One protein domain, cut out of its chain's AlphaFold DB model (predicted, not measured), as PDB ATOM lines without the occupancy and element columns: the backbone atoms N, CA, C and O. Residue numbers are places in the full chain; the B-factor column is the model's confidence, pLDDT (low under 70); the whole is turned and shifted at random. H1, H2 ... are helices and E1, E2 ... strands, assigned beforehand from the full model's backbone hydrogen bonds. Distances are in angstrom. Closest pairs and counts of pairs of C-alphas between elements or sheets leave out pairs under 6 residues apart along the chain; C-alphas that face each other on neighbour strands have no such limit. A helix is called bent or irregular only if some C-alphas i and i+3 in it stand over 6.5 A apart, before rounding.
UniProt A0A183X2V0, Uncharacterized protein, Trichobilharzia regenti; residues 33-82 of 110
ATOM      1  N   VAL A  33     299.278 374.509 326.374       85.06
ATOM      2  CA  VAL A  33     298.241 373.514 326.685       85.06
ATOM      3  C   VAL A  33     298.233 373.276 328.190       85.06
ATOM      4  O   VAL A  33     299.277 373.065 328.809       85.06
ATOM      5  N   SER A  34     297.056 373.363 328.811       85.94
ATOM      6  CA  SER A  34     296.898 373.067 330.235       85.94
ATOM      7  C   SER A  34     297.181 371.592 330.511       85.94
ATOM      8  O   SER A  34     296.654 370.737 329.811       85.94
ATOM      9  N   ARG A  35     297.930 371.269 331.575       81.19
ATOM     10  CA  ARG A  35     298.056 369.870 332.034       81.19
ATOM     11  C   ARG A  35     296.731 369.301 332.534       81.19
ATOM     12  O   ARG A  35     296.471 368.121 332.380       81.19
ATOM     13  N   SER A  36     295.878 370.158 333.087       85.44
ATOM     14  CA  SER A  36     294.506 369.821 333.475       85.44
ATOM     15  C   SER A  36     293.543 370.117 332.323       85.44
ATOM     16  O   SER A  36     292.579 370.863 332.497       85.44
ATOM     17  N   LEU A  37     293.863 369.649 331.113       91.62
ATOM     18  CA  LEU A  37     293.008 369.841 329.946       91.62
ATOM     19  C   LEU A  37     291.690 369.086 330.151       91.62
ATOM     20  O   LEU A  37     291.685 367.875 330.350       91.62
ATOM     21  N   SER A  38     290.569 369.798 330.087       94.31
ATOM     22  CA  SER A  38     289.242 369.185 330.124       94.31
ATOM     23  C   SER A  38     288.837 368.752 328.717       94.31
ATOM     24  O   SER A  38     288.876 369.556 327.790       94.31
ATOM     25  N   VAL A  39     288.428 367.498 328.549       94.69
ATOM     26  CA  VAL A  39     287.849 367.017 327.291       94.69
ATOM     27  C   VAL A  39     286.338 366.887 327.467       94.69
ATOM     28  O   VAL A  39     285.883 366.319 328.456       94.69
ATOM     29  N   LYS A  40     285.566 367.451 326.538       95.88
ATOM     30  CA  LYS A  40     284.099 367.423 326.529       95.88
ATOM     31  C   LYS A  40     283.598 366.678 325.295       95.88
ATOM     32  O   LYS A  40     284.043 366.956 324.184       95.88
ATOM     33  N   HIS A  41     282.672 365.747 325.500       94.44
ATOM     34  CA  HIS A  41     281.957 365.013 324.456       94.44
ATOM     35  C   HIS A  41     280.677 364.395 325.032       94.44
ATOM     36  O   HIS A  41     280.533 364.303 326.248       94.44
ATOM     37  N   ASN A  42     279.774 363.938 324.159       94.00
ATOM     38  CA  ASN A  42     278.517 363.287 324.558       94.00
ATOM     39  C   ASN A  42     278.480 361.774 324.237       94.00
ATOM     40  O   ASN A  42     277.443 361.136 324.393       94.00
ATOM     41  N   TYR A  43     279.599 361.191 323.794       92.69
ATOM     42  CA  TYR A  43     279.696 359.798 323.326       92.69
ATOM     43  C   TYR A  43     280.040 358.797 324.445       92.69
ATOM     44  O   TYR A  43     281.083 358.151 324.407       92.69
ATOM     45  N   ASN A  44     279.180 358.668 325.458       89.19
ATOM     46  CA  ASN A  44     279.453 357.826 326.639       89.19
ATOM     47  C   ASN A  44     279.519 356.318 326.330       89.19
ATOM     48  O   ASN A  44     280.117 355.554 327.085       89.19
ATOM     49  N   SER A  45     278.910 355.894 325.223       90.12
ATOM     50  CA  SER A  45     278.886 354.500 324.761       90.12
ATOM     51  C   SER A  45     279.986 354.198 323.730       90.12
ATOM     52  O   SER A  45     279.929 353.177 323.045       90.12
ATOM     53  N   CYS A  46     280.979 355.084 323.596       91.44
ATOM     54  CA  CYS A  46     282.101 354.964 322.667       91.44
ATOM     55  C   CYS A  46     283.380 354.560 323.414       91.44
ATOM     56  O   CYS A  46     284.184 355.404 323.822       91.44
ATOM     57  N   TYR A  47     283.577 353.260 323.628       90.88
ATOM     58  CA  TYR A  47     284.694 352.766 324.436       90.88
ATOM     59  C   TYR A  47     286.063 353.016 323.783       90.88
ATOM     60  O   TYR A  47     287.044 353.246 324.495       90.88
ATOM     61  N   ILE A  48     286.142 353.044 322.448       90.81
ATOM     62  CA  ILE A  48     287.372 353.395 321.724       90.81
ATOM     63  C   ILE A  48     287.763 354.853 321.985       90.81
ATOM     64  O   ILE A  48     288.952 355.139 322.159       90.81
ATOM     65  N   LEU A  49     286.790 355.772 322.045       93.12
ATOM     66  CA  LEU A  49     287.058 357.172 322.377       93.12
ATOM     67  C   LEU A  49     287.584 357.289 323.808       93.12
ATOM     68  O   LEU A  49     288.628 357.899 324.015       93.12
ATOM     69  N   GLU A  50     286.929 356.644 324.772       93.19
ATOM     70  CA  GLU A  50     287.373 356.624 326.171       93.19
ATOM     71  C   GLU A  50     288.820 356.120 326.320       93.19
ATOM     72  O   GLU A  50     289.649 356.734 327.000       93.19
ATOM     73  N   ASP A  51     289.172 355.023 325.647       93.69
ATOM     74  CA  ASP A  51     290.537 354.491 325.661       93.69
ATOM     75  C   ASP A  51     291.541 355.412 324.940       93.69
ATOM     76  O   ASP A  51     292.683 355.594 325.378       93.69
ATOM     77  N   ALA A  52     291.137 356.048 323.838       94.56
ATOM     78  CA  ALA A  52     291.952 357.054 323.163       94.56
ATOM     79  C   ALA A  52     292.231 358.266 324.068       94.56
ATOM     80  O   ALA A  52     293.377 358.718 324.128       94.56
ATOM     81  N   LEU A  53     291.235 358.741 324.820       95.50
ATOM     82  CA  LEU A  53     291.371 359.874 325.736       95.50
ATOM     83  C   LEU A  53     292.297 359.572 326.913       95.50
ATOM     84  O   LEU A  53     293.142 360.403 327.245       95.50
ATOM     85  N   LYS A  54     292.228 358.365 327.483       94.31
ATOM     86  CA  LYS A  54     293.186 357.917 328.512       94.31
ATOM     87  C   LYS A  54     294.621 357.950 327.989       94.31
ATOM     88  O   LYS A  54     295.506 358.522 328.619       94.31
ATOM     89  N   ARG A  55     294.854 357.383 326.801       95.50
ATOM     90  CA  ARG A  55     296.184 357.368 326.170       95.50
ATOM     91  C   ARG A  55     296.652 358.762 325.750       95.50
ATOM     92  O   ARG A  55     297.854 359.012 325.712       95.50
ATOM     93  N   PHE A  56     295.734 359.655 325.398       92.69
ATOM     94  CA  PHE A  56     296.041 361.050 325.103       92.69
ATOM     95  C   PHE A  56     296.474 361.805 326.366       92.69
ATOM     96  O   PHE A  56     297.507 362.470 326.337       92.69
ATOM     97  N   ALA A  57     295.753 361.644 327.478       91.69
ATOM     98  CA  ALA A  57     296.101 362.257 328.760       91.69
ATOM     99  C   ALA A  57     297.499 361.832 329.238       91.69
ATOM    100  O   ALA A  57     298.318 362.690 329.553       91.69
ATOM    101  N   LEU A  58     297.814 360.531 329.176       92.06
ATOM    102  CA  LEU A  58     299.145 360.014 329.521       92.06
ATOM    103  C   LEU A  58     300.253 360.660 328.675       92.06
ATOM    104  O   LEU A  58     301.246 361.145 329.208       92.06
ATOM    105  N   ARG A  59     300.059 360.747 327.353       89.69
ATOM    106  CA  ARG A  59     301.034 361.398 326.462       89.69
ATOM    107  C   ARG A  59     301.197 362.884 326.755       89.69
ATOM    108  O   ARG A  59     302.298 363.401 326.606       89.69
ATOM    109  N   LEU A  60     300.125 363.576 327.148       87.31
ATOM    110  CA  LEU A  60     300.178 364.997 327.494       87.31
ATOM    111  C   LEU A  60     301.017 365.237 328.761       87.31
ATOM    112  O   LEU A  60     301.737 366.233 328.835       87.31
ATOM    113  N   GLU A  61     300.965 364.322 329.732       86.25
ATOM    114  CA  GLU A  61     301.787 364.367 330.951       86.25
ATOM    115  C   GLU A  61     303.276 364.113 330.676       86.25
ATOM    116  O   GLU A  61     304.135 364.713 331.328       86.25
ATOM    117  N   GLU A  62     303.585 363.271 329.688       84.88
ATOM    118  CA  GLU A  62     304.955 362.941 329.276       84.88
ATOM    119  C   GLU A  62     305.664 364.080 328.522       84.88
ATOM    120  O   GLU A  62     306.890 364.042 328.377       84.88
ATOM    121  N   ILE A  63     304.938 365.108 328.056       78.56
ATOM    122  CA  ILE A  63     305.534 366.233 327.323       78.56
ATOM    123  C   ILE A  63     306.539 366.962 328.233       78.56
ATOM    124  O   ILE A  63     306.149 367.549 329.252       78.56
ATOM    125  N   PRO A  64     307.842 366.985 327.875       67.38
ATOM    126  CA  PRO A  64     308.866 367.588 328.712       67.38
ATOM    127  C   PRO A  64     308.570 369.061 328.983       67.38
ATOM    128  O   PRO A  64     308.382 369.858 328.067       67.38
ATOM    129  N   GLN A  65     308.651 369.458 330.253       60.56
ATOM    130  CA  GLN A  65     308.403 370.830 330.722       60.56
ATOM    131  C   GLN A  65     309.435 371.862 330.213       60.56
ATOM    132  O   GLN A  65     309.431 373.009 330.644       60.56
ATOM    133  N   ARG A  66     310.357 371.462 329.326       53.44
ATOM    134  CA  ARG A  66     311.522 372.251 328.902       53.44
ATOM    135  C   ARG A  66     311.203 373.383 327.925       53.44
ATOM    136  O   ARG A  66     312.121 374.106 327.555       53.44
ATOM    137  N   ILE A  67     309.939 373.602 327.565       54.59
ATOM    138  CA  ILE A  67     309.508 374.880 326.982       54.59
ATOM    139  C   ILE A  67     309.157 375.813 328.146       54.59
ATOM    140  O   ILE A  67     308.006 376.171 328.378       54.59
ATOM    141  N   ASN A  68     310.170 376.154 328.942       46.31
ATOM    142  CA  ASN A  68     310.038 377.221 329.919       46.31
ATOM    143  C   ASN A  68     309.894 378.540 329.154       46.31
ATOM    144  O   ASN A  68     310.850 379.030 328.561       46.31
ATOM    145  N   ALA A  69     308.685 379.092 329.209       50.25
ATOM    146  CA  ALA A  69     308.448 380.524 329.345       50.25
ATOM    147  C   ALA A  69     309.099 381.446 328.294       50.25
ATOM    148  O   ALA A  69     309.655 382.484 328.644       50.25
ATOM    149  N   LEU A  70     308.945 381.151 327.001       49.41
ATOM    150  CA  LEU A  70     308.759 382.261 326.062       49.41
ATOM    151  C   LEU A  70     307.293 382.663 326.181       49.41
ATOM    152  O   LEU A  70     306.398 381.955 325.729       49.41
ATOM    153  N   SER A  71     307.078 383.733 326.939       50.75
ATOM    154  CA  SER A  71     305.784 384.269 327.332       50.75
ATOM    155  C   SER A  71     304.779 384.289 326.176       50.75
ATOM    156  O   SER A  71     304.879 385.096 325.254       50.75
ATOM    157  N   ALA A  72     303.744 383.475 326.300       51.38
ATOM    158  CA  ALA A  72     302.419 383.868 325.861       51.38
ATOM    159  C   ALA A  72     301.494 383.688 327.064       51.38
ATOM    160  O   ALA A  72     300.660 382.789 327.102       51.38
ATOM    161  N   GLU A  73     301.639 384.559 328.067       54.50
ATOM    162  CA  GLU A  73     300.608 384.753 329.102       54.50
ATOM    163  C   GLU A  73     299.225 385.078 328.493       54.50
ATOM    164  O   GLU A  73     298.227 385.066 329.204       54.50
ATOM    165  N   SER A  74     299.140 385.314 327.178       69.94
ATOM    166  CA  SER A  74     297.914 385.614 326.450       69.94
ATOM    167  C   SER A  74     297.095 384.401 325.985       69.94
ATOM    168  O   SER A  74     295.902 384.582 325.764       69.94
ATOM    169  N   CYS A  75     297.659 383.191 325.822       79.69
ATOM    170  CA  CYS A  75     296.895 382.058 325.272       79.69
ATOM    171  C   CYS A  75     297.187 380.710 325.945       79.69
ATOM    172  O   CYS A  75     298.303 380.184 325.894       79.69
ATOM    173  N   LYS A  76     296.136 380.105 326.511       86.19
ATOM    174  CA  LYS A  76     296.167 378.769 327.113       86.19
ATOM    175  C   LYS A  76     294.931 377.964 326.719       86.19
ATOM    176  O   LYS A  76     293.810 378.372 326.995       86.19
ATOM    177  N   VAL A  77     295.140 376.780 326.154       87.88
ATOM    178  CA  VAL A  77     294.082 375.811 325.852       87.88
ATOM    179  C   VAL A  77     293.759 375.021 327.116       87.88
ATOM    180  O   VAL A  77     294.598 374.284 327.640       87.88
ATOM    181  N   THR A  78     292.543 375.188 327.632       91.44
ATOM    182  CA  THR A  78     292.054 374.497 328.841       91.44
ATOM    183  C   THR A  78     290.983 373.459 328.551       91.44
ATOM    184  O   THR A  78     290.718 372.611 329.402       91.44
ATOM    185  N   THR A  79     290.360 373.512 327.375       93.38
ATOM    186  CA  THR A  79     289.266 372.615 327.010       93.38
ATOM    187  C   THR A  79     289.368 372.198 325.550       93.38
ATOM    188  O   THR A  79     289.675 373.025 324.698       93.38
ATOM    189  N   VAL A  80     289.082 370.927 325.275       93.94
ATOM    190  CA  VAL A  80     288.873 370.383 323.928       93.94
ATOM    191  C   VAL A  80     287.463 369.811 323.861       93.94
ATOM    192  O   VAL A  80     287.081 369.005 324.706       93.94
ATOM    193  N   GLN A  81     286.694 370.241 322.866       95.94
ATOM    194  CA  GLN A  81     285.402 369.653 322.520       95.94
ATOM    195  C   GLN A  81     285.621 368.641 321.393       95.94
ATOM    196  O   GLN A  81     286.311 368.950 320.421       95.94
ATOM    197  N   ILE A  82     285.053 367.446 321.527       95.50
ATOM    198  CA  ILE A  82     285.076 366.412 320.491       95.50
ATOM    199  C   ILE A  82     283.660 366.225 319.970       95.50
ATOM    200  O   ILE A  82     282.760 365.870 320.732       95.50
TER     201      ILE A  82
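AT A GLANCE: This is residues 33 to 82 of the 110 residues of an uncharacterized protein of Trichobilharzia regenti (UniProt A0A183X2V0). What shape do these atoms make? They make a flat, loose, open loop: a ribbon of two parallel strands, E1 and E2, with one helix, H1, running back near E1. One end is turned by a short link, while at the other end residues 64 to 74 stick out in a wide free loop. What is it made of, and how large is it? The printed part has 50 residues, with two named strands and one named helix in the order E1, H1, E2; the class is mixed, helices and strands, and the sheet has the order E1, E2, parallel. It is loose, with a radius of gyration of the C-alphas of 13.2 A, and its C-alphas span 41 by 21 by 11 A.

IN THESE COORDINATES: Where are the strands? E1 is residues 33 to 40, 15.4 A from first to last C-alpha, and begins with C-alpha 33 at (298.241, 373.514, 326.685). E2 is residues 76 to 81, 14.8 A long, and ends with C-alpha 81 at (285.402, 369.653, 322.520). Where is the helix? H1 is residues 47 to 62, 23.2 A long, with C-alpha 47 at (284.694, 352.766, 324.436).

HOW THE PARTS SIT: How do the strands pair? E1 and E2 are parallel neighbours, at 21 degrees between their directions, and E1 bends by 91 degrees at residue 36. C-alphas 38 and 79 face each other at 4.6 A; N 34 and O 77, at 2.9 A, and N 40 and O 80, at 2.8 A, are within hydrogen-bond range. How does the helix stand to them? The closest C-alphas of E1 and H1 are those of Arg 35 and Glu 61, 6.7 A apart, and their centres are 11.5 A apart. E1, H1 and E2 form a strand-helix-strand unit, two parallel neighbour strands with a helix between them along the chain, and its crossover is left-handed. Is the helix's backbone well formed? In H1 every O i to N i+4 pair is within hydrogen-bond range, and H1 is not bent.

THE WHOLE: How far does it reach? The two C-alphas farthest apart are those of Ser 45 and Leu 70, at 40.8 A. Without residues 64 to 74, which stand free, the body has 39 residues and spans 32 by 20 by 10 A. Is the printed part continuous? It has no cut; the link from E1 to H1 is short, with 6 residues, and the link from H1 to E2 is long, with 13. Where is confidence low? The mean pLDDT of the printed part is 82.9, and residues 64 to 74 are under 70 in this predicted model.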